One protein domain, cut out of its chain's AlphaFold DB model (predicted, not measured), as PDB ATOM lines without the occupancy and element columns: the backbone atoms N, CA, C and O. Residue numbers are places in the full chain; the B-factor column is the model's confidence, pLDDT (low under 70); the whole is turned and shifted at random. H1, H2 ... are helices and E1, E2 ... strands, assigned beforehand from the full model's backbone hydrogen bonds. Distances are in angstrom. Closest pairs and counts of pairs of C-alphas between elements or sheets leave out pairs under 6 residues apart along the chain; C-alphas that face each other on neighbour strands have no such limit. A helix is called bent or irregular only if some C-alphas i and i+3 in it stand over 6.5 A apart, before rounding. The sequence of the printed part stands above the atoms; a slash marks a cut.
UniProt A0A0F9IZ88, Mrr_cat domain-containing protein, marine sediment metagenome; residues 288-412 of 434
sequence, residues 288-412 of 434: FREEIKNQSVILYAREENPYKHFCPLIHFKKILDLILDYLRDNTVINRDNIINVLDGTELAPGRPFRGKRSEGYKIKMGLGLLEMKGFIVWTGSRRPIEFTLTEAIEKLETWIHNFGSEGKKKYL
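Overview. This is residues 288 to 412 of the 434 residues of the protein "Mrr_cat domain-containing protein" of marine sediment metagenome (UniProt A0A0F9IZ88). A three-stranded antiparallel sheet, E1 E2 E3, forms a wall at one side, and helix H3 crosses over one of its faces. H1 starts where E3 ends, stands up from the sheet and crosses H3, and these two helices make the middle; H2 packs on both, H4 runs back beside H1, the hairpin E5 E6 lies beside residues 364 to 371 of H3, and the short last helix H5 lies near the edge strand E1. The printed part has 125 residues with five named helices and six named strands, in the order E1 E2 E3 H1 H2 E4 H3 E5 E6 H4 H5; the class is mixed, helices and strands. The whole is compact, with a radius of gyration of the C-alphas of 14.1 A, and rounded, spanning 39 by 34 by 33 A.

Arrangement. The largest sheet is a meander, each strand the antiparallel neighbour of the one before: E1, residues 288 to 293, E2, residues 296 to 301, and E3, residues 307 to 312. E1 and E2 form a hairpin at 159 degrees, with N 291 and O 298 2.8 A apart, within hydrogen-bond range. E2 and E3 form another at 156 degrees, with N 299 and O 309 at 3.0 A. The sheet is only just strongly twisted, its C-alphas lying up to 4.1 A off the best plane. Two layers are formed, helices on one face of a sheet: H1, residues 313 to 329, H3, residues 356 to 372, and H5, residues 405 to 412. H3 runs across the strands, at 68 degrees to E1 on the local plane, at a height over the sheet of 8.9 A; the closest C-alphas of H3 and E3 are those of Lys 362 and Cys 311, 6.3 A apart. H1 stands up from the sheet, its line rising 63 degrees. The hub is H1, touching three helices. With residues 316 to 323 alone it touches H3, and only just about perpendicular, at 72 degrees; the closest C-alphas are those of Leu 320 and Gly 366, 6.1 A apart. H2, residues 335 to 342, touches H1 about perpendicular at 77 degrees, with the C-alphas of Ile 338 and Ile 323 closest at 6.7 A. H2 also touches H3 at a steep tilt of 64 degrees, opposite ways, with the C-alphas of Arg 335 and Ile 363 closest at 6.3 A. H4, residues 393 to 402, touches H1 at a shallow tilt of 14 degrees, opposite ways, with the C-alphas of Ile 400 and Leu 320 closest at 6.7 A. The hairpin of E5, residues 376 to 382, and E6, residues 385 to 389, is antiparallel at 152 degrees, with N 379 and O 386 2.9 A apart; residues 333 to 334 pair antiparallel with residues 386 to 387 of E6. E4, residues 346 to 348, pairs with no named strand; its Leu 347 comes closest to H1 at His 315, C-alphas 5.1 A apart. H3 and H4 are apart. Every O i to N i+4 pair is within hydrogen-bond range in H2, H4 and H5; in H1 it is 12 of 13 and in H3 10 of 13.

Along the chain. E1 begins at C-alpha 288, (148.120, 183.623, 147.322), and measures 16.9 A, E2 15.8 A and E3 16.9 A. H1 is 25.1 A long, from C-alpha 313 at (149.757, 193.353, 131.388). H3 is 22.5 A long and irregular, C-alphas 358 and 361 being 7.5 A apart. E5 measures 15.5 A, E6 14.0 A and H4 14.4 A. H5 ends at C-alpha 412, (147.019, 178.900, 122.479).

Size, cuts and confidence. The two C-alphas farthest apart are those of Arg 383 and Leu 412, 42.6 A. The printed part has no cut and no long link; the link from E4 to H3 is short, the others tight. The mean pLDDT of the printed part is 80.8; residues under 70 include 356 to 358, 381 to 383 and 404 to 412, and the mean of H5 is 53.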
ATOM      1  N   PHE A 288     147.947 185.085 147.293       81.38
ATOM      2  CA  PHE A 288     148.120 183.623 147.322       81.38
ATOM      3  C   PHE A 288     147.893 182.940 145.966       81.38
ATOM      4  O   PHE A 288     148.146 181.747 145.811       81.38
ATOM      5  N   ARG A 289     147.389 183.674 144.965       84.62
ATOM      6  CA  ARG A 289     147.160 183.135 143.620       84.62
ATOM      7  C   ARG A 289     147.214 184.215 142.548       84.62
ATOM      8  O   ARG A 289     146.699 185.316 142.731       84.62
ATOM      9  N   GLU A 290     147.746 183.861 141.384       87.62
ATOM     10  CA  GLU A 290     147.739 184.660 140.162       87.62
ATOM     11  C   GLU A 290     146.956 184.008 139.011       87.62
ATOM     12  O   GLU A 290     146.828 182.787 138.894       87.62
ATOM     13  N   GLU A 291     146.450 184.842 138.107       85.88
ATOM     14  CA  GLU A 291     145.840 184.437 136.845       85.88
ATOM     15  C   GLU A 291     146.128 185.493 135.765       85.88
ATOM     16  O   GLU A 291     146.108 186.689 136.035       85.88
ATOM     17  N   ILE A 292     146.371 185.069 134.521       82.12
ATOM     18  CA  ILE A 292     146.484 185.979 133.371       82.12
ATOM     19  C   ILE A 292     145.280 185.753 132.458       82.12
ATOM     20  O   ILE A 292     145.117 184.664 131.901       82.12
ATOM     21  N   LYS A 293     144.451 186.786 132.277       76.38
ATOM     22  CA  LYS A 293     143.230 186.739 131.460       76.38
ATOM     23  C   LYS A 293     143.060 188.043 130.687       76.38
ATOM     24  O   LYS A 293     143.242 189.113 131.252       76.38
ATOM     25  N   ASN A 294     142.700 187.960 129.403       67.31
ATOM     26  CA  ASN A 294     142.350 189.111 128.553       67.31
ATOM     27  C   ASN A 294     143.323 190.304 128.685       67.31
ATOM     28  O   ASN A 294     142.913 191.416 128.993       67.31
ATOM     29  N   GLN A 295     144.626 190.050 128.500       78.19
ATOM     30  CA  GLN A 295     145.706 191.047 128.627       78.19
ATOM     31  C   GLN A 295     145.814 191.734 130.001       78.19
ATOM     32  O   GLN A 295     146.424 192.793 130.107       78.19
ATOM     33  N   SER A 296     145.278 191.132 131.060       78.94
ATOM     34  CA  SER A 296     145.428 191.600 132.438       78.94
ATOM     35  C   SER A 296     146.011 190.506 133.328       78.94
ATOM     36  O   SER A 296     145.734 189.318 133.145       78.94
ATOM     37  N   VAL A 297     146.815 190.926 134.298       85.50
ATOM     38  CA  VAL A 297     147.223 190.127 135.452       85.50
ATOM     39  C   VAL A 297     146.176 190.316 136.541       85.50
ATOM     40  O   VAL A 297     145.791 191.444 136.854       85.50
ATOM     41  N   ILE A 298     145.716 189.207 137.100       83.88
ATOM     42  CA  ILE A 298     144.764 189.147 138.200       83.88
ATOM     43  C   ILE A 298     145.485 188.504 139.381       83.88
ATOM     44  O   ILE A 298     145.955 187.375 139.258       83.88
ATOM     45  N   LEU A 299     145.561 189.202 140.513       84.00
ATOM     46  CA  LEU A 299     146.053 188.625 141.766       84.00
ATOM     47  C   LEU A 299     144.910 188.483 142.763       84.00
ATOM     48  O   LEU A 299     144.089 189.388 142.905       84.00
ATOM     49  N   TYR A 300     144.876 187.344 143.443       81.94
ATOM     50  CA  TYR A 300     143.908 187.016 144.476       81.94
ATOM     51  C   TYR A 300     144.551 187.287 145.836       81.94
ATOM     52  O   TYR A 300     145.572 186.684 146.179       81.94
ATOM     53  N   ALA A 301     143.970 188.225 146.575       77.12
ATOM     54  CA  ALA A 301     144.387 188.587 147.920       77.12
ATOM     55  C   ALA A 301     143.478 187.919 148.962       77.12
ATOM     56  O   ALA A 301     142.274 187.851 148.733       77.12
ATOM     57  N   ARG A 302     144.058 187.498 150.099       68.25
ATOM     58  CA  ARG A 302     143.431 186.814 151.255       68.25
ATOM     59  C   ARG A 302     142.824 185.446 150.925       68.25
ATOM     60  O   ARG A 302     141.792 185.363 150.275       68.25
ATOM     61  N   GLU A 303     143.431 184.370 151.420       70.31
ATOM     62  CA  GLU A 303     142.988 182.997 151.128       70.31
ATOM     63  C   GLU A 303     141.593 182.682 151.696       70.31
ATOM     64  O   GLU A 303     140.755 182.116 150.996       70.31
ATOM     65  N   GLU A 304     141.303 183.131 152.920       60.16
ATOM     66  CA  GLU A 304     140.028 182.859 153.605       60.16
ATOM     67  C   GLU A 304     138.841 183.683 153.065       60.16
ATOM     68  O   GLU A 304     137.688 183.293 153.234       60.16
ATOM     69  N   ASN A 305     139.098 184.804 152.374       59.91
ATOM     70  CA  ASN A 305     138.065 185.582 151.682       59.91
ATOM     71  C   ASN A 305     138.642 186.304 150.445       59.91
ATOM     72  O   ASN A 305     138.987 187.491 150.523       59.91
ATOM     73  N   PRO A 306     138.781 185.588 149.311       72.06
ATOM     74  CA  PRO A 306     139.532 186.082 148.167       72.06
ATOM     75  C   PRO A 306     138.882 187.261 147.456       72.06
ATOM     76  O   PRO A 306     137.755 187.166 146.966       72.06
ATOM     77  N   TYR A 307     139.646 188.332 147.257       69.25
ATOM     78  CA  TYR A 307     139.280 189.423 146.352       69.25
ATOM     79  C   TYR A 307     140.359 189.650 145.291       69.25
ATOM     80  O   TYR A 307     141.507 189.227 145.440       69.25
ATOM     81  N   LYS A 308     139.966 190.248 144.160       79.56
ATOM     82  CA  LYS A 308     140.781 190.297 142.940       79.56
ATOM     83  C   LYS A 308     141.315 191.697 142.687       79.56
ATOM     84  O   LYS A 308     140.535 192.637 142.565       79.56
ATOM     85  N   HIS A 309     142.620 191.807 142.493       79.81
ATOM     86  CA  HIS A 309     143.240 192.994 141.920       79.81
ATOM     87  C   HIS A 309     143.554 192.779 140.448       79.81
ATOM     88  O   HIS A 309     144.052 191.721 140.066       79.81
ATOM     89  N   PHE A 310     143.294 193.800 139.634       82.44
ATOM     90  CA  PHE A 310     143.459 193.753 138.185       82.44
ATOM     91  C   PHE A 310     144.517 194.756 137.745       82.44
ATOM     92  O   PHE A 310     144.440 195.932 138.083       82.44
ATOM     93  N   CYS A 311     145.477 194.317 136.936       80.94
ATOM     94  CA  CYS A 311     146.434 195.216 136.304       80.94
ATOM     95  C   CYS A 311     146.624 194.841 134.830       80.94
ATOM     96  O   CYS A 311     146.960 193.689 134.544       80.94
ATOM     97  N   PRO A 312     146.447 195.778 133.881       84.38
ATOM     98  CA  PRO A 312     146.789 195.538 132.484       84.38
ATOM     99  C   PRO A 312     148.238 195.063 132.345       84.38
ATOM    100  O   PRO A 312     149.142 195.632 132.952       84.38
ATOM    101  N   LEU A 313     148.468 194.037 131.525       83.69
ATOM    102  CA  LEU A 313     149.757 193.353 131.388       83.69
ATOM    103  C   LEU A 313     150.881 194.312 130.971       83.69
ATOM    104  O   LEU A 313     152.008 194.150 131.424       83.69
ATOM    105  N   ILE A 314     150.566 195.325 130.155       80.94
ATOM    106  CA  ILE A 314     151.511 196.371 129.733       80.94
ATOM    107  C   ILE A 314     151.987 197.187 130.941       80.94
ATOM    108  O   ILE A 314     153.189 197.291 131.167       80.94
ATOM    109  N   HIS A 315     151.057 197.686 131.764       86.50
ATOM    110  CA  HIS A 315     151.407 198.426 132.981       86.50
ATOM    111  C   HIS A 315     152.168 197.535 133.961       86.50
ATOM    112  O   HIS A 315     153.155 197.954 134.554       86.50
ATOM    113  N   PHE A 316     151.700 196.299 134.131       88.69
ATOM    114  CA  PHE A 316     152.287 195.364 135.076       88.69
ATOM    115  C   PHE A 316     153.729 195.018 134.701       88.69
ATOM    116  O   PHE A 316     154.592 194.994 135.570       88.69
ATOM    117  N   LYS A 317     154.010 194.825 133.406       89.25
ATOM    118  CA  LYS A 317     155.371 194.601 132.914       89.25
ATOM    119  C   LYS A 317     156.269 195.809 133.171       89.25
ATOM    120  O   LYS A 317     157.334 195.635 133.744       89.25
ATOM    121  N   LYS A 318     155.798 197.025 132.867       89.19
ATOM    122  CA  LYS A 318     156.550 198.256 133.151       89.19
ATOM    123  C   LYS A 318     156.883 198.405 134.640       89.19
ATOM    124  O   LYS A 318     157.987 198.808 134.980       89.19
ATOM    125  N   ILE A 319     155.949 198.048 135.524       91.12
ATOM    126  CA  ILE A 319     156.169 198.053 136.977       91.12
ATOM    127  C   ILE A 319     157.219 197.014 137.387       91.12
ATOM    128  O   ILE A 319     158.074 197.327 138.208       91.12
ATOM    129  N   LEU A 320     157.176 195.800 136.829       93.31
ATOM    130  CA  LEU A 320     158.193 194.778 137.099       93.31
ATOM    131  C   LEU A 320     159.583 195.218 136.625       93.31
ATOM    132  O   LEU A 320     160.539 195.063 137.378       93.31
ATOM    133  N   ASP A 321     159.685 195.805 135.432       91.06
ATOM    134  CA  ASP A 321     160.950 196.324 134.899       91.06
ATOM    135  C   ASP A 321     161.528 197.417 135.820       91.06
ATOM    136  O   ASP A 321     162.708 197.396 136.146       91.06
ATOM    137  N   LEU A 322     160.683 198.316 136.336       91.00
ATOM    138  CA  LEU A 322     161.112 199.354 137.282       91.00
ATOM    139  C   LEU A 322     161.529 198.796 138.646       91.00
ATOM    140  O   LEU A 322     162.464 199.305 139.257       91.00
ATOM    141  N   ILE A 323     160.847 197.756 139.132       92.44
ATOM    142  CA  ILE A 323     161.255 197.043 140.348       92.44
ATOM    143  C   ILE A 323     162.633 196.404 140.144       92.44
ATOM    144  O   ILE A 323     163.480 196.502 141.029       92.44
ATOM    145  N   LEU A 324     162.860 195.774 138.989       92.75
ATOM    146  CA  LEU A 324     164.142 195.172 138.640       92.75
ATOM    147  C   LEU A 324     165.255 196.220 138.592       92.75
ATOM    148  O   LEU A 324     166.287 196.023 139.225       92.75
ATOM    149  N   ASP A 325     165.031 197.332 137.889       90.62
ATOM    150  CA  ASP A 325     166.003 198.424 137.795       90.62
ATOM    151  C   ASP A 325     166.321 199.005 139.175       90.62
ATOM    152  O   ASP A 325     167.486 199.194 139.511       90.62
ATOM    153  N   TYR A 326     165.309 199.204 140.022       90.62
ATOM    154  CA  TYR A 326     165.526 199.681 141.385       90.62
ATOM    155  C   TYR A 326     166.371 198.704 142.219       90.62
ATOM    156  O   TYR A 326     167.263 199.129 142.955       90.62
ATOM    157  N   LEU A 327     166.123 197.399 142.093       90.62
ATOM    158  CA  LEU A 327     166.842 196.353 142.827       90.62
ATOM    159  C   LEU A 327     168.285 196.127 142.346       90.62
ATOM    160  O   LEU A 327     169.050 195.484 143.062       90.62
ATOM    161  N   ARG A 328     168.684 196.651 141.177       91.06
ATOM    162  CA  ARG A 328     170.093 196.621 140.728       91.06
ATOM    163  C   ARG A 328     170.990 197.465 141.624       91.06
ATOM    164  O   ARG A 328     172.115 197.063 141.911       91.06
ATOM    165  N   ASP A 329     170.456 198.585 142.099       88.31
ATOM    166  CA  ASP A 329     171.208 199.576 142.867       88.31
ATOM    167  C   ASP A 329     170.861 199.564 144.365       88.31
ATOM    168  O   ASP A 329     171.539 200.208 145.165       88.31
ATOM    169  N   ASN A 330     169.809 198.840 144.771       88.75
ATOM    170  CA  ASN A 330     169.279 198.869 146.135       88.75
ATOM    171  C   ASN A 330     169.031 197.460 146.685       88.75
ATOM    172  O   ASN A 330     168.402 196.619 146.046       88.75
ATOM    173  N   THR A 331     169.455 197.221 147.926       80.50
ATOM    174  CA  THR A 331     169.286 195.929 148.618       80.50
ATOM    175  C   THR A 331     167.916 195.761 149.278       80.50
ATOM    176  O   THR A 331     167.535 194.646 149.643       80.50
ATOM    177  N   VAL A 332     167.182 196.862 149.457       87.06
ATOM    178  CA  VAL A 332     165.859 196.905 150.084       87.06
ATOM    179  C   VAL A 332     164.915 197.683 149.183       87.06
ATOM    180  O   VAL A 332     165.281 198.731 148.661       87.06
ATOM    181  N   ILE A 333     163.695 197.179 149.030       89.38
ATOM    182  CA  ILE A 333     162.643 197.793 148.224       89.38
ATOM    183  C   ILE A 333     161.345 197.886 149.018       89.38
ATOM    184  O   ILE A 333     160.907 196.931 149.660       89.38
ATOM    185  N   ASN A 334     160.678 199.029 148.931       88.31
ATOM    186  CA  ASN A 334     159.306 199.192 149.383       88.31
ATOM    187  C   ASN A 334     158.455 199.906 148.327       88.31
ATOM    188  O   ASN A 334     158.938 200.416 147.314       88.31
ATOM    189  N   ARG A 335     157.142 199.938 148.573       87.19
ATOM    190  CA  ARG A 335     156.171 200.565 147.666       87.19
ATOM    191  C   ARG A 335     156.513 202.027 147.372       87.19
ATOM    192  O   ARG A 335     156.358 202.468 146.239       87.19
ATOM    193  N   ASP A 336     156.917 202.777 148.389       85.50
ATOM    194  CA  ASP A 336     157.116 204.219 148.277       85.50
ATOM    195  C   ASP A 336     158.392 204.540 147.484       85.50
ATOM    196  O   ASP A 336     158.386 205.497 146.712       85.50
ATOM    197  N   ASN A 337     159.418 203.682 147.543       88.44
ATOM    198  CA  ASN A 337     160.580 203.784 146.656       88.44
ATOM    199  C   ASN A 337     160.173 203.727 145.178       88.44
ATOM    200  O   ASN A 337     160.556 204.590 144.396       88.44
ATOM    201  N   ILE A 338     159.350 202.743 144.809       87.56
ATOM    202  CA  ILE A 338     158.930 202.541 143.417       87.56
ATOM    203  C   ILE A 338     157.950 203.616 142.953       87.56
ATOM    204  O   ILE A 338     157.992 204.013 141.794       87.56
ATOM    205  N   ILE A 339     157.107 204.139 143.847       84.06
ATOM    206  CA  ILE A 339     156.245 205.292 143.544       84.06
ATOM    207  C   ILE A 339     157.082 206.507 143.155       84.06
ATOM    208  O   ILE A 339     156.760 207.150 142.165       84.06
ATOM    209  N   ASN A 340     158.141 206.805 143.908       84.62
ATOM    210  CA  ASN A 340     158.981 207.969 143.638       84.62
ATOM    211  C   ASN A 340     159.712 207.853 142.292       84.62
ATOM    212  O   ASN A 340     159.938 208.861 141.637       84.62
ATOM    213  N   VAL A 341     160.057 206.632 141.871       83.56
ATOM    214  CA  VAL A 341     160.652 206.374 140.549       83.56
ATOM    215  C   VAL A 341     159.602 206.435 139.433       83.56
ATOM    216  O   VAL A 341     159.913 206.818 138.311       83.56
ATOM    217  N   LEU A 342     158.357 206.051 139.727       79.94
ATOM    218  CA  LEU A 342     157.243 206.078 138.778       79.94
ATOM    219  C   LEU A 342     156.671 207.478 138.547       79.94
ATOM    220  O   LEU A 342     156.033 207.699 137.515       79.94
ATOM    221  N   ASP A 343     156.855 208.395 139.493       76.62
ATOM    222  CA  ASP A 343     156.344 209.756 139.401       76.62
ATOM    223  C   ASP A 343     156.963 210.481 138.195       76.62
ATOM    224  O   ASP A 343     158.180 210.538 138.035       76.62
ATOM    225  N   GLY A 344     156.115 210.958 137.282       69.69
ATOM    226  CA  GLY A 344     156.547 211.532 136.001       69.69
ATOM    227  C   GLY A 344     156.906 210.526 134.894       69.69
ATOM    228  O   GLY A 344     157.325 210.948 133.816       69.69
ATOM    229  N   THR A 345     156.721 209.215 135.097       79.31
ATOM    230  CA  THR A 345     156.932 208.193 134.049       79.31
ATOM    231  C   THR A 345     155.624 207.712 133.417       79.31
ATOM    232  O   THR A 345     154.561 207.696 134.045       79.31
ATOM    233  N   GLU A 346     155.690 207.276 132.157       80.56
ATOM    234  CA  GLU A 346     154.561 206.645 131.471       80.56
ATOM    235  C   GLU A 346     154.486 205.134 131.748       80.56
ATOM    236  O   GLU A 346     155.459 204.394 131.568       80.56
ATOM    237  N   LEU A 347     153.299 204.655 132.140       77.44
ATOM    238  CA  LEU A 347     153.008 203.221 132.306       77.44
ATOM    239  C   LEU A 347     152.694 202.522 130.975       77.44
ATOM    240  O   LEU A 347     152.819 201.300 130.864       77.44
ATOM    241  N   ALA A 348     152.229 203.286 129.992       76.56
ATOM    242  CA  ALA A 348     151.985 202.889 128.611       76.56
ATOM    243  C   ALA A 348     152.104 204.145 127.729       76.56
ATOM    244  O   ALA A 348     151.948 205.239 128.270       76.56
ATOM    245  N   PRO A 349     152.337 204.018 126.408       73.69
ATOM    246  CA  PRO A 349     152.470 205.177 125.525       73.69
ATOM    247  C   PRO A 349     151.303 206.162 125.687       73.69
ATOM    248  O   PRO A 349     150.147 205.774 125.497       73.69
ATOM    249  N   GLY A 350     151.604 207.404 126.074       75.38
ATOM    250  CA  GLY A 350     150.610 208.461 126.302       75.38
ATOM    251  C   GLY A 350     149.780 208.304 127.581       75.38
ATOM    252  O   GLY A 350     148.722 208.921 127.708       75.38
ATOM    253  N   ARG A 351     150.204 207.456 128.528       76.38
ATOM    254  CA  ARG A 351     149.516 207.233 129.807       76.38
ATOM    255  C   ARG A 351     150.483 207.407 130.986       76.38
ATOM    256  O   ARG A 351     151.128 206.427 131.382       76.38
ATOM    257  N   PRO A 352     150.549 208.608 131.589       83.75
ATOM    258  CA  PRO A 352     151.375 208.844 132.765       83.75
ATOM    259  C   PRO A 352     150.857 208.061 133.973       83.75
ATOM    260  O   PRO A 352     149.661 207.758 134.083       83.75
ATOM    261  N   PHE A 353     151.768 207.743 134.887       80.06
ATOM    262  CA  PHE A 353     151.424 207.238 136.208       80.06
ATOM    263  C   PHE A 353     150.567 208.267 136.962       80.06
ATOM    264  O   PHE A 353     150.944 209.425 137.106       80.06
ATOM    265  N   ARG A 354     149.400 207.850 137.463       73.88
ATOM    266  CA  ARG A 354     148.394 208.726 138.102       73.88
ATOM    267  C   ARG A 354     148.593 208.896 139.615       73.88
ATOM    268  O   ARG A 354     147.684 209.341 140.322       73.88
ATOM    269  N   GLY A 355     149.758 208.504 140.125       73.12
ATOM    270  CA  GLY A 355     150.158 208.708 141.512       73.12
ATOM    271  C   GLY A 355     149.753 207.601 142.497       73.12
ATOM    272  O   GLY A 355     149.012 206.655 142.208       73.12
ATOM    273  N   LYS A 356     150.255 207.749 143.730       67.19
ATOM    274  CA  LYS A 356     150.161 206.777 144.839       67.19
ATOM    275  C   LYS A 356     148.740 206.311 145.163       67.19
ATOM    276  O   LYS A 356     148.557 205.139 145.483       67.19
ATOM    277  N   ARG A 357     147.755 207.215 145.112       57.19
ATOM    278  CA  ARG A 357     146.366 206.932 145.523       57.19
ATOM    279  C   ARG A 357     145.600 206.093 144.501       57.19
ATOM    280  O   ARG A 357     144.835 205.229 144.893       57.19
ATOM    281  N   SER A 358     145.833 206.317 143.212       59.44
ATOM    282  CA  SER A 358     145.067 205.682 142.134       59.44
ATOM    283  C   SER A 358     145.737 204.414 141.598       59.44
ATOM    284  O   SER A 358     145.063 203.452 141.231       59.44
ATOM    285  N   GLU A 359     147.072 204.380 141.555       74.94
ATOM    286  CA  GLU A 359     147.826 203.310 140.892       74.94
ATOM    287  C   GLU A 359     148.858 202.629 141.802       74.94
ATOM    288  O   GLU A 359     149.491 201.651 141.399       74.94
ATOM    289  N   GLY A 360     148.958 203.044 143.071       74.62
ATOM    290  CA  GLY A 360     149.857 202.436 144.056       74.62
ATOM    291  C   GLY A 360     149.549 200.966 144.368       74.62
ATOM    292  O   GLY A 360     150.452 200.216 144.742       74.62
ATOM    293  N   TYR A 361     148.306 200.506 144.173       80.19
ATOM    294  CA  TYR A 361     147.963 199.087 144.327       80.19
ATOM    295  C   TYR A 361     148.664 198.205 143.282       80.19
ATOM    296  O   TYR A 361     148.999 197.064 143.589       80.19
ATOM    297  N   LYS A 362     148.956 198.720 142.079       87.38
ATOM    298  CA  LYS A 362     149.633 197.959 141.014       87.38
ATOM    299  C   LYS A 362     151.079 197.632 141.391       87.38
ATOM    300  O   LYS A 362     151.584 196.568 141.051       87.38
ATOM    301  N   ILE A 363     151.713 198.516 142.161       89.12
ATOM    302  CA  ILE A 363     153.045 198.302 142.739       89.12
ATOM    303  C   ILE A 363     152.970 197.252 143.849       89.12
ATOM    304  O   ILE A 363     153.777 196.326 143.864       89.12
ATOM    305  N   LYS A 364     151.953 197.329 144.727       88.25
ATOM    306  CA  LYS A 364     151.690 196.269 145.720       88.25
ATOM    307  C   LYS A 364     151.486 194.912 145.038       88.25
ATOM    308  O   LYS A 364     151.956 193.907 145.552       88.25
ATOM    309  N   MET A 365     150.793 194.874 143.896       90.25
ATOM    310  CA  MET A 365     150.628 193.648 143.111       90.25
ATOM    311  C   MET A 365     151.968 193.132 142.572       90.25
ATOM    312  O   MET A 365     152.222 191.937 142.651       90.25
ATOM    313  N   GLY A 366     152.824 194.011 142.039       91.62
ATOM    314  CA  GLY A 366     154.163 193.638 141.569       91.62
ATOM    315  C   GLY A 366     155.000 193.010 142.682       91.62
ATOM    316  O   GLY A 366     155.431 191.869 142.553       91.62
ATOM    317  N   LEU A 367     155.138 193.712 143.810       91.81
ATOM    318  CA  LEU A 367     155.881 193.228 144.978       91.81
ATOM    319  C   LEU A 367     155.284 191.932 145.546       91.81
ATOM    320  O   LEU A 367     156.007 190.969 145.766       91.81
ATOM    321  N   GLY A 368     153.961 191.866 145.708       89.50
ATOM    322  CA  GLY A 368     153.289 190.674 146.223       89.50
ATOM    323  C   GLY A 368     153.422 189.447 145.316       89.50
ATOM    324  O   GLY A 368     153.552 188.330 145.806       89.50
ATOM    325  N   LEU A 369     153.438 189.630 143.992       92.38
ATOM    326  CA  LEU A 369     153.704 188.531 143.064       92.38
ATOM    327  C   LEU A 369     155.151 188.043 143.171       92.38
ATOM    328  O   LEU A 369     155.376 186.836 143.146       92.38
ATOM    329  N   LEU A 370     156.119 188.954 143.278       92.00
ATOM    330  CA  LEU A 370     157.526 188.588 143.443       92.00
ATOM    331  C   LEU A 370     157.772 187.862 144.769       92.00
ATOM    332  O   LEU A 370     158.522 186.888 144.787       92.00
ATOM    333  N   GLU A 371     157.098 188.285 145.839       91.94
ATOM    334  CA  GLU A 371     157.110 187.603 147.135       91.94
ATOM    335  C   GLU A 371     156.517 186.193 147.017       91.94
ATOM    336  O   GLU A 371     157.163 185.214 147.379       91.94
ATOM    337  N   MET A 372     155.341 186.056 146.396       88.44
ATOM    338  CA  MET A 372     154.688 184.758 146.176       88.44
ATOM    339  C   MET A 372     155.512 183.809 145.289       88.44
ATOM    340  O   MET A 372     155.410 182.589 145.407       88.44
ATOM    341  N   LYS A 373     156.324 184.351 144.375       87.94
ATOM    342  CA  LYS A 373     157.256 183.576 143.542       87.94
ATOM    343  C   LYS A 373     158.601 183.313 144.220       87.94
ATOM    344  O   LYS A 373     159.410 182.588 143.647       87.94
ATOM    345  N   GLY A 374     158.818 183.856 145.415       87.75
ATOM    346  CA  GLY A 374     160.027 183.646 146.200       87.75
ATOM    347  C   GLY A 374     161.250 184.391 145.675       87.75
ATOM    348  O   GLY A 374     162.354 183.958 145.978       87.75
ATOM    349  N   PHE A 375     161.079 185.470 144.898       91.25
ATOM    350  CA  PHE A 375     162.185 186.330 144.435       91.25
ATOM    351  C   PHE A 375     162.560 187.416 145.441       91.25
ATOM    352  O   PHE A 375     163.693 187.899 145.446       91.25
ATOM    353  N   ILE A 376     161.597 187.822 146.265       91.25
ATOM    354  CA  ILE A 376     161.811 188.764 147.357       91.25
ATOM    355  C   ILE A 376     161.176 188.214 148.632       91.25
ATOM    356  O   ILE A 376     160.205 187.464 148.570       91.25
ATOM    357  N   VAL A 377     161.711 188.599 149.784       89.81
ATOM    358  CA  VAL A 377     161.182 188.226 151.099       89.81
ATOM    359  C   VAL A 377     160.951 189.471 151.935       89.81
ATOM    360  O   VAL A 377     161.733 190.423 151.880       89.81
ATOM    361  N   TRP A 378     159.856 189.474 152.688       89.06
ATOM    362  CA  TRP A 378     159.550 190.539 153.626       89.06
ATOM    363  C   TRP A 378     160.574 190.577 154.765       89.06
ATOM    364  O   TRP A 378     160.907 189.563 155.370       89.06
ATOM    365  N   THR A 379     161.066 191.771 155.073       80.75
ATOM    366  CA  THR A 379     162.096 192.006 156.102       80.75
ATOM    367  C   THR A 379     161.550 192.004 157.535       80.75
ATOM    368  O   THR A 379     162.326 192.072 158.484       80.75
ATOM    369  N   GLY A 380     160.224 191.986 157.710       70.50
ATOM    370  CA  GLY A 380     159.555 192.176 159.004       70.50
ATOM    371  C   GLY A 380     159.150 193.630 159.300       70.50
ATOM    372  O   GLY A 380     158.389 193.884 160.238       70.50
ATOM    373  N   SER A 381     159.595 194.599 158.492       67.88
ATOM    374  CA  SER A 381     159.217 196.012 158.636       67.88
ATOM    375  C   SER A 381     157.752 196.236 158.249       67.88
ATOM    376  O   SER A 381     157.326 195.867 157.156       67.88
ATOM    377  N   ARG A 382     156.937 196.814 159.142       65.88
ATOM    378  CA  ARG A 382     155.488 197.009 158.905       65.88
ATOM    379  C   ARG A 382     155.140 198.370 158.299       65.88
ATOM    380  O   ARG A 382     154.063 198.516 157.720       65.88
ATOM    381  N   ARG A 383     155.998 199.381 158.474       66.38
ATOM    382  CA  ARG A 383     155.769 200.764 158.020       66.38
ATOM    383  C   ARG A 383     157.111 201.464 157.735       66.38
ATOM    384  O   ARG A 383     157.684 202.010 158.673       66.38
ATOM    385  N   PRO A 384     157.569 201.513 156.472       72.38
ATOM    386  CA  PRO A 384     156.966 200.900 155.282       72.38
ATOM    387  C   PRO A 384     157.154 199.371 155.240       72.38
ATOM    388  O   PRO A 384     158.003 198.826 155.927       72.38
ATOM    389  N   ILE A 385     156.341 198.670 154.440       78.12
ATOM    390  CA  ILE A 385     156.545 197.236 154.173       78.12
ATOM    391  C   ILE A 385     157.729 197.093 153.216       78.12
ATOM    392  O   ILE A 385     157.648 197.558 152.077       78.12
ATOM    393  N   GLU A 386     158.801 196.464 153.688       85.88
ATOM    394  CA  GLU A 386     160.094 196.376 153.002       85.88
ATOM    395  C   GLU A 386     160.456 194.939 152.645       85.88
ATOM    396  O   GLU A 386     160.268 194.025 153.450       85.88
ATOM    397  N   PHE A 387     161.042 194.760 151.466       89.75
ATOM    398  CA  PHE A 387     161.478 193.475 150.943       89.75
ATOM    399  C   PHE A 387     162.956 193.502 150.571       89.75
ATOM    400  O   PHE A 387     163.498 194.557 150.245       89.75
ATOM    401  N   THR A 388     163.585 192.333 150.560       90.81
ATOM    402  CA  THR A 388     164.937 192.131 150.024       90.81
ATOM    403  C   THR A 388     164.960 190.936 149.075       90.81
ATOM    404  O   THR A 388     164.076 190.080 149.140       90.81
ATOM    405  N   LEU A 389     165.943 190.889 148.177       90.94
ATOM    406  CA  LEU A 389     166.131 189.774 147.251       90.94
ATOM    407  C   LEU A 389     166.502 188.495 148.010       90.94
ATOM    408  O   LEU A 389     167.343 188.499 148.907       90.94
ATOM    409  N   THR A 390     165.894 187.384 147.612       87.50
ATOM    410  CA  THR A 390     166.206 186.033 148.116       87.50
ATOM    411  C   THR A 390     167.183 185.288 147.211       87.50
ATOM    412  O   THR A 390     167.851 184.355 147.650       87.50
ATOM    413  N   GLU A 391     167.266 185.690 145.942       84.56
ATOM    414  CA  GLU A 391     168.111 185.082 144.922       84.56
ATOM    415  C   GLU A 391     168.866 186.144 144.109       84.56
ATOM    416  O   GLU A 391     168.603 187.342 144.207       84.56
ATOM    417  N   ALA A 392     169.807 185.688 143.280       87.31
ATOM    418  CA  ALA A 392     170.565 186.538 142.373       87.31
ATOM    419  C   ALA A 392     169.646 187.255 141.361       87.31
ATOM    420  O   ALA A 392     168.711 186.653 140.816       87.31
ATOM    421  N   ILE A 393     169.915 188.538 141.106       90.31
ATOM    422  CA  ILE A 393     169.044 189.428 140.321       90.31
ATOM    423  C   ILE A 393     168.838 188.947 138.875       90.31
ATOM    424  O   ILE A 393     167.780 189.166 138.288       90.31
ATOM    425  N   GLU A 394     169.789 188.193 138.327       91.69
ATOM    426  CA  GLU A 394     169.739 187.612 136.984       91.69
ATOM    427  C   GLU A 394     168.586 186.607 136.832       91.69
ATOM    428  O   GLU A 394     168.001 186.468 135.749       91.69
ATOM    429  N   LYS A 395     168.215 185.908 137.915       89.44
ATOM    430  CA  LYS A 395     167.057 185.002 137.914       89.44
ATOM    431  C   LYS A 395     165.748 185.779 137.832       89.44
ATOM    432  O   LYS A 395     164.864 185.396 137.061       89.44
ATOM    433  N   LEU A 396     165.645 186.877 138.583       90.00
ATOM    434  CA  LEU A 396     164.499 187.784 138.526       90.00
ATOM    435  C   LEU A 396     164.372 188.403 137.126       90.00
ATOM    436  O   LEU A 396     163.290 188.376 136.543       90.00
ATOM    437  N   GLU A 397     165.477 188.877 136.551       91.69
ATOM    438  CA  GLU A 397     165.524 189.434 135.194       91.69
ATOM    439  C   GLU A 397     165.053 188.423 134.140       91.69
ATOM    440  O   GLU A 397     164.165 188.716 133.331       91.69
ATOM    441  N   THR A 398     165.573 187.195 134.198       90.00
ATOM    442  CA  THR A 398     165.163 186.110 133.295       90.00
ATOM    443  C   THR A 398     163.668 185.816 133.420       90.00
ATOM    444  O   THR A 398     162.984 185.574 132.419       90.00
ATOM    445  N   TRP A 399     163.130 185.844 134.639       91.31
ATOM    446  CA  TRP A 399     161.712 185.610 134.877       91.31
ATOM    447  C   TRP A 399     160.836 186.754 134.348       91.31
ATOM    448  O   TRP A 399     159.882 186.487 133.611       91.31
ATOM    449  N   ILE A 400     161.181 188.015 134.634       90.06
ATOM    450  CA  ILE A 400     160.449 189.202 134.153       90.06
ATOM    451  C   ILE A 400     160.449 189.254 132.620       90.06
ATOM    452  O   ILE A 400     159.405 189.502 132.008       90.06
ATOM    453  N   HIS A 401     161.575 188.930 131.977       87.06
ATOM    454  CA  HIS A 401     161.670 188.888 130.517       87.06
ATOM    455  C   HIS A 401     160.658 187.907 129.900       87.06
ATOM    456  O   HIS A 401     159.994 188.218 128.905       87.06
ATOM    457  N   ASN A 402     160.496 186.740 130.531       83.50
ATOM    458  CA  ASN A 402     159.580 185.687 130.094       83.50
ATOM    459  C   ASN A 402     158.134 185.879 130.593       83.50
ATOM    460  O   ASN A 402     157.224 185.178 130.122       83.50
ATOM    461  N   PHE A 403     157.886 186.830 131.495       82.19
ATOM    462  CA  PHE A 403     156.584 187.058 132.108       82.19
ATOM    463  C   PHE A 403     155.510 187.408 131.062       82.19
ATOM    464  O   PHE A 403     155.690 188.254 130.183       82.19
ATOM    465  N   GLY A 404     154.372 186.708 131.117       65.81
ATOM    466  CA  GLY A 404     153.268 186.844 130.156       65.81
ATOM    467  C   GLY A 404     153.401 186.011 128.870       65.81
ATOM    468  O   GLY A 404     152.386 185.733 128.219       65.81
ATOM    469  N   SER A 405     154.596 185.516 128.522       67.81
ATOM    470  CA  SER A 405     154.787 184.630 127.358       67.81
ATOM    471  C   SER A 405     154.201 183.221 127.587       67.81
ATOM    472  O   SER A 405     153.627 182.613 126.676       67.81
ATOM    473  N   GLU A 406     154.239 182.734 128.829       54.62
ATOM    474  CA  GLU A 406     153.663 181.450 129.249       54.62
ATOM    475  C   GLU A 406     152.128 181.445 129.209       54.62
ATOM    476  O   GLU A 406     151.517 180.460 128.780       54.62
ATOM    477  N   GLY A 407     151.492 182.568 129.561       50.75
ATOM    478  CA  GLY A 407     150.039 182.747 129.472       50.75
ATOM    479  C   GLY A 407     149.535 182.673 128.029       50.75
ATOM    480  O   GLY A 407     148.535 182.007 127.747       50.75
ATOM    481  N   LYS A 408     150.287 183.258 127.087       50.94
ATOM    482  CA  LYS A 408     149.996 183.189 125.646       50.94
ATOM    483  C   LYS A 408     150.126 181.752 125.117       50.94
ATOM    484  O   LYS A 408     149.237 181.286 124.405       50.94
ATOM    485  N   LYS A 409     151.164 181.009 125.531       53.56
ATOM    486  CA  LYS A 409     151.345 179.578 125.195       53.56
ATOM    487  C   LYS A 409     150.230 178.690 125.770       53.56
ATOM    488  O   LYS A 409     149.743 177.803 125.067       53.56
ATOM    489  N   LYS A 410     149.793 178.925 127.015       48.44
ATOM    490  CA  LYS A 410     148.702 178.175 127.674       48.44
ATOM    491  C   LYS A 410     147.340 178.458 127.028       48.44
ATOM    492  O   LYS A 410     146.590 177.520 126.767       48.44
ATOM    493  N   TYR A 411     147.056 179.717 126.688       45.50
ATOM    494  CA  TYR A 411     145.854 180.112 125.948       45.50
ATOM    495  C   TYR A 411     145.802 179.484 124.546       45.50
ATOM    496  O   TYR A 411     144.794 178.880 124.180       45.50
ATOM    497  N   LEU A 412     146.909 179.536 123.796       49.84
ATOM    498  CA  LEU A 412     147.019 178.900 122.479       49.84
ATOM    499  C   LEU A 412     146.864 177.373 122.563       49.84
ATOM    500  O   LEU A 412     146.131 176.798 121.761       49.84
TER     501      LEU A 412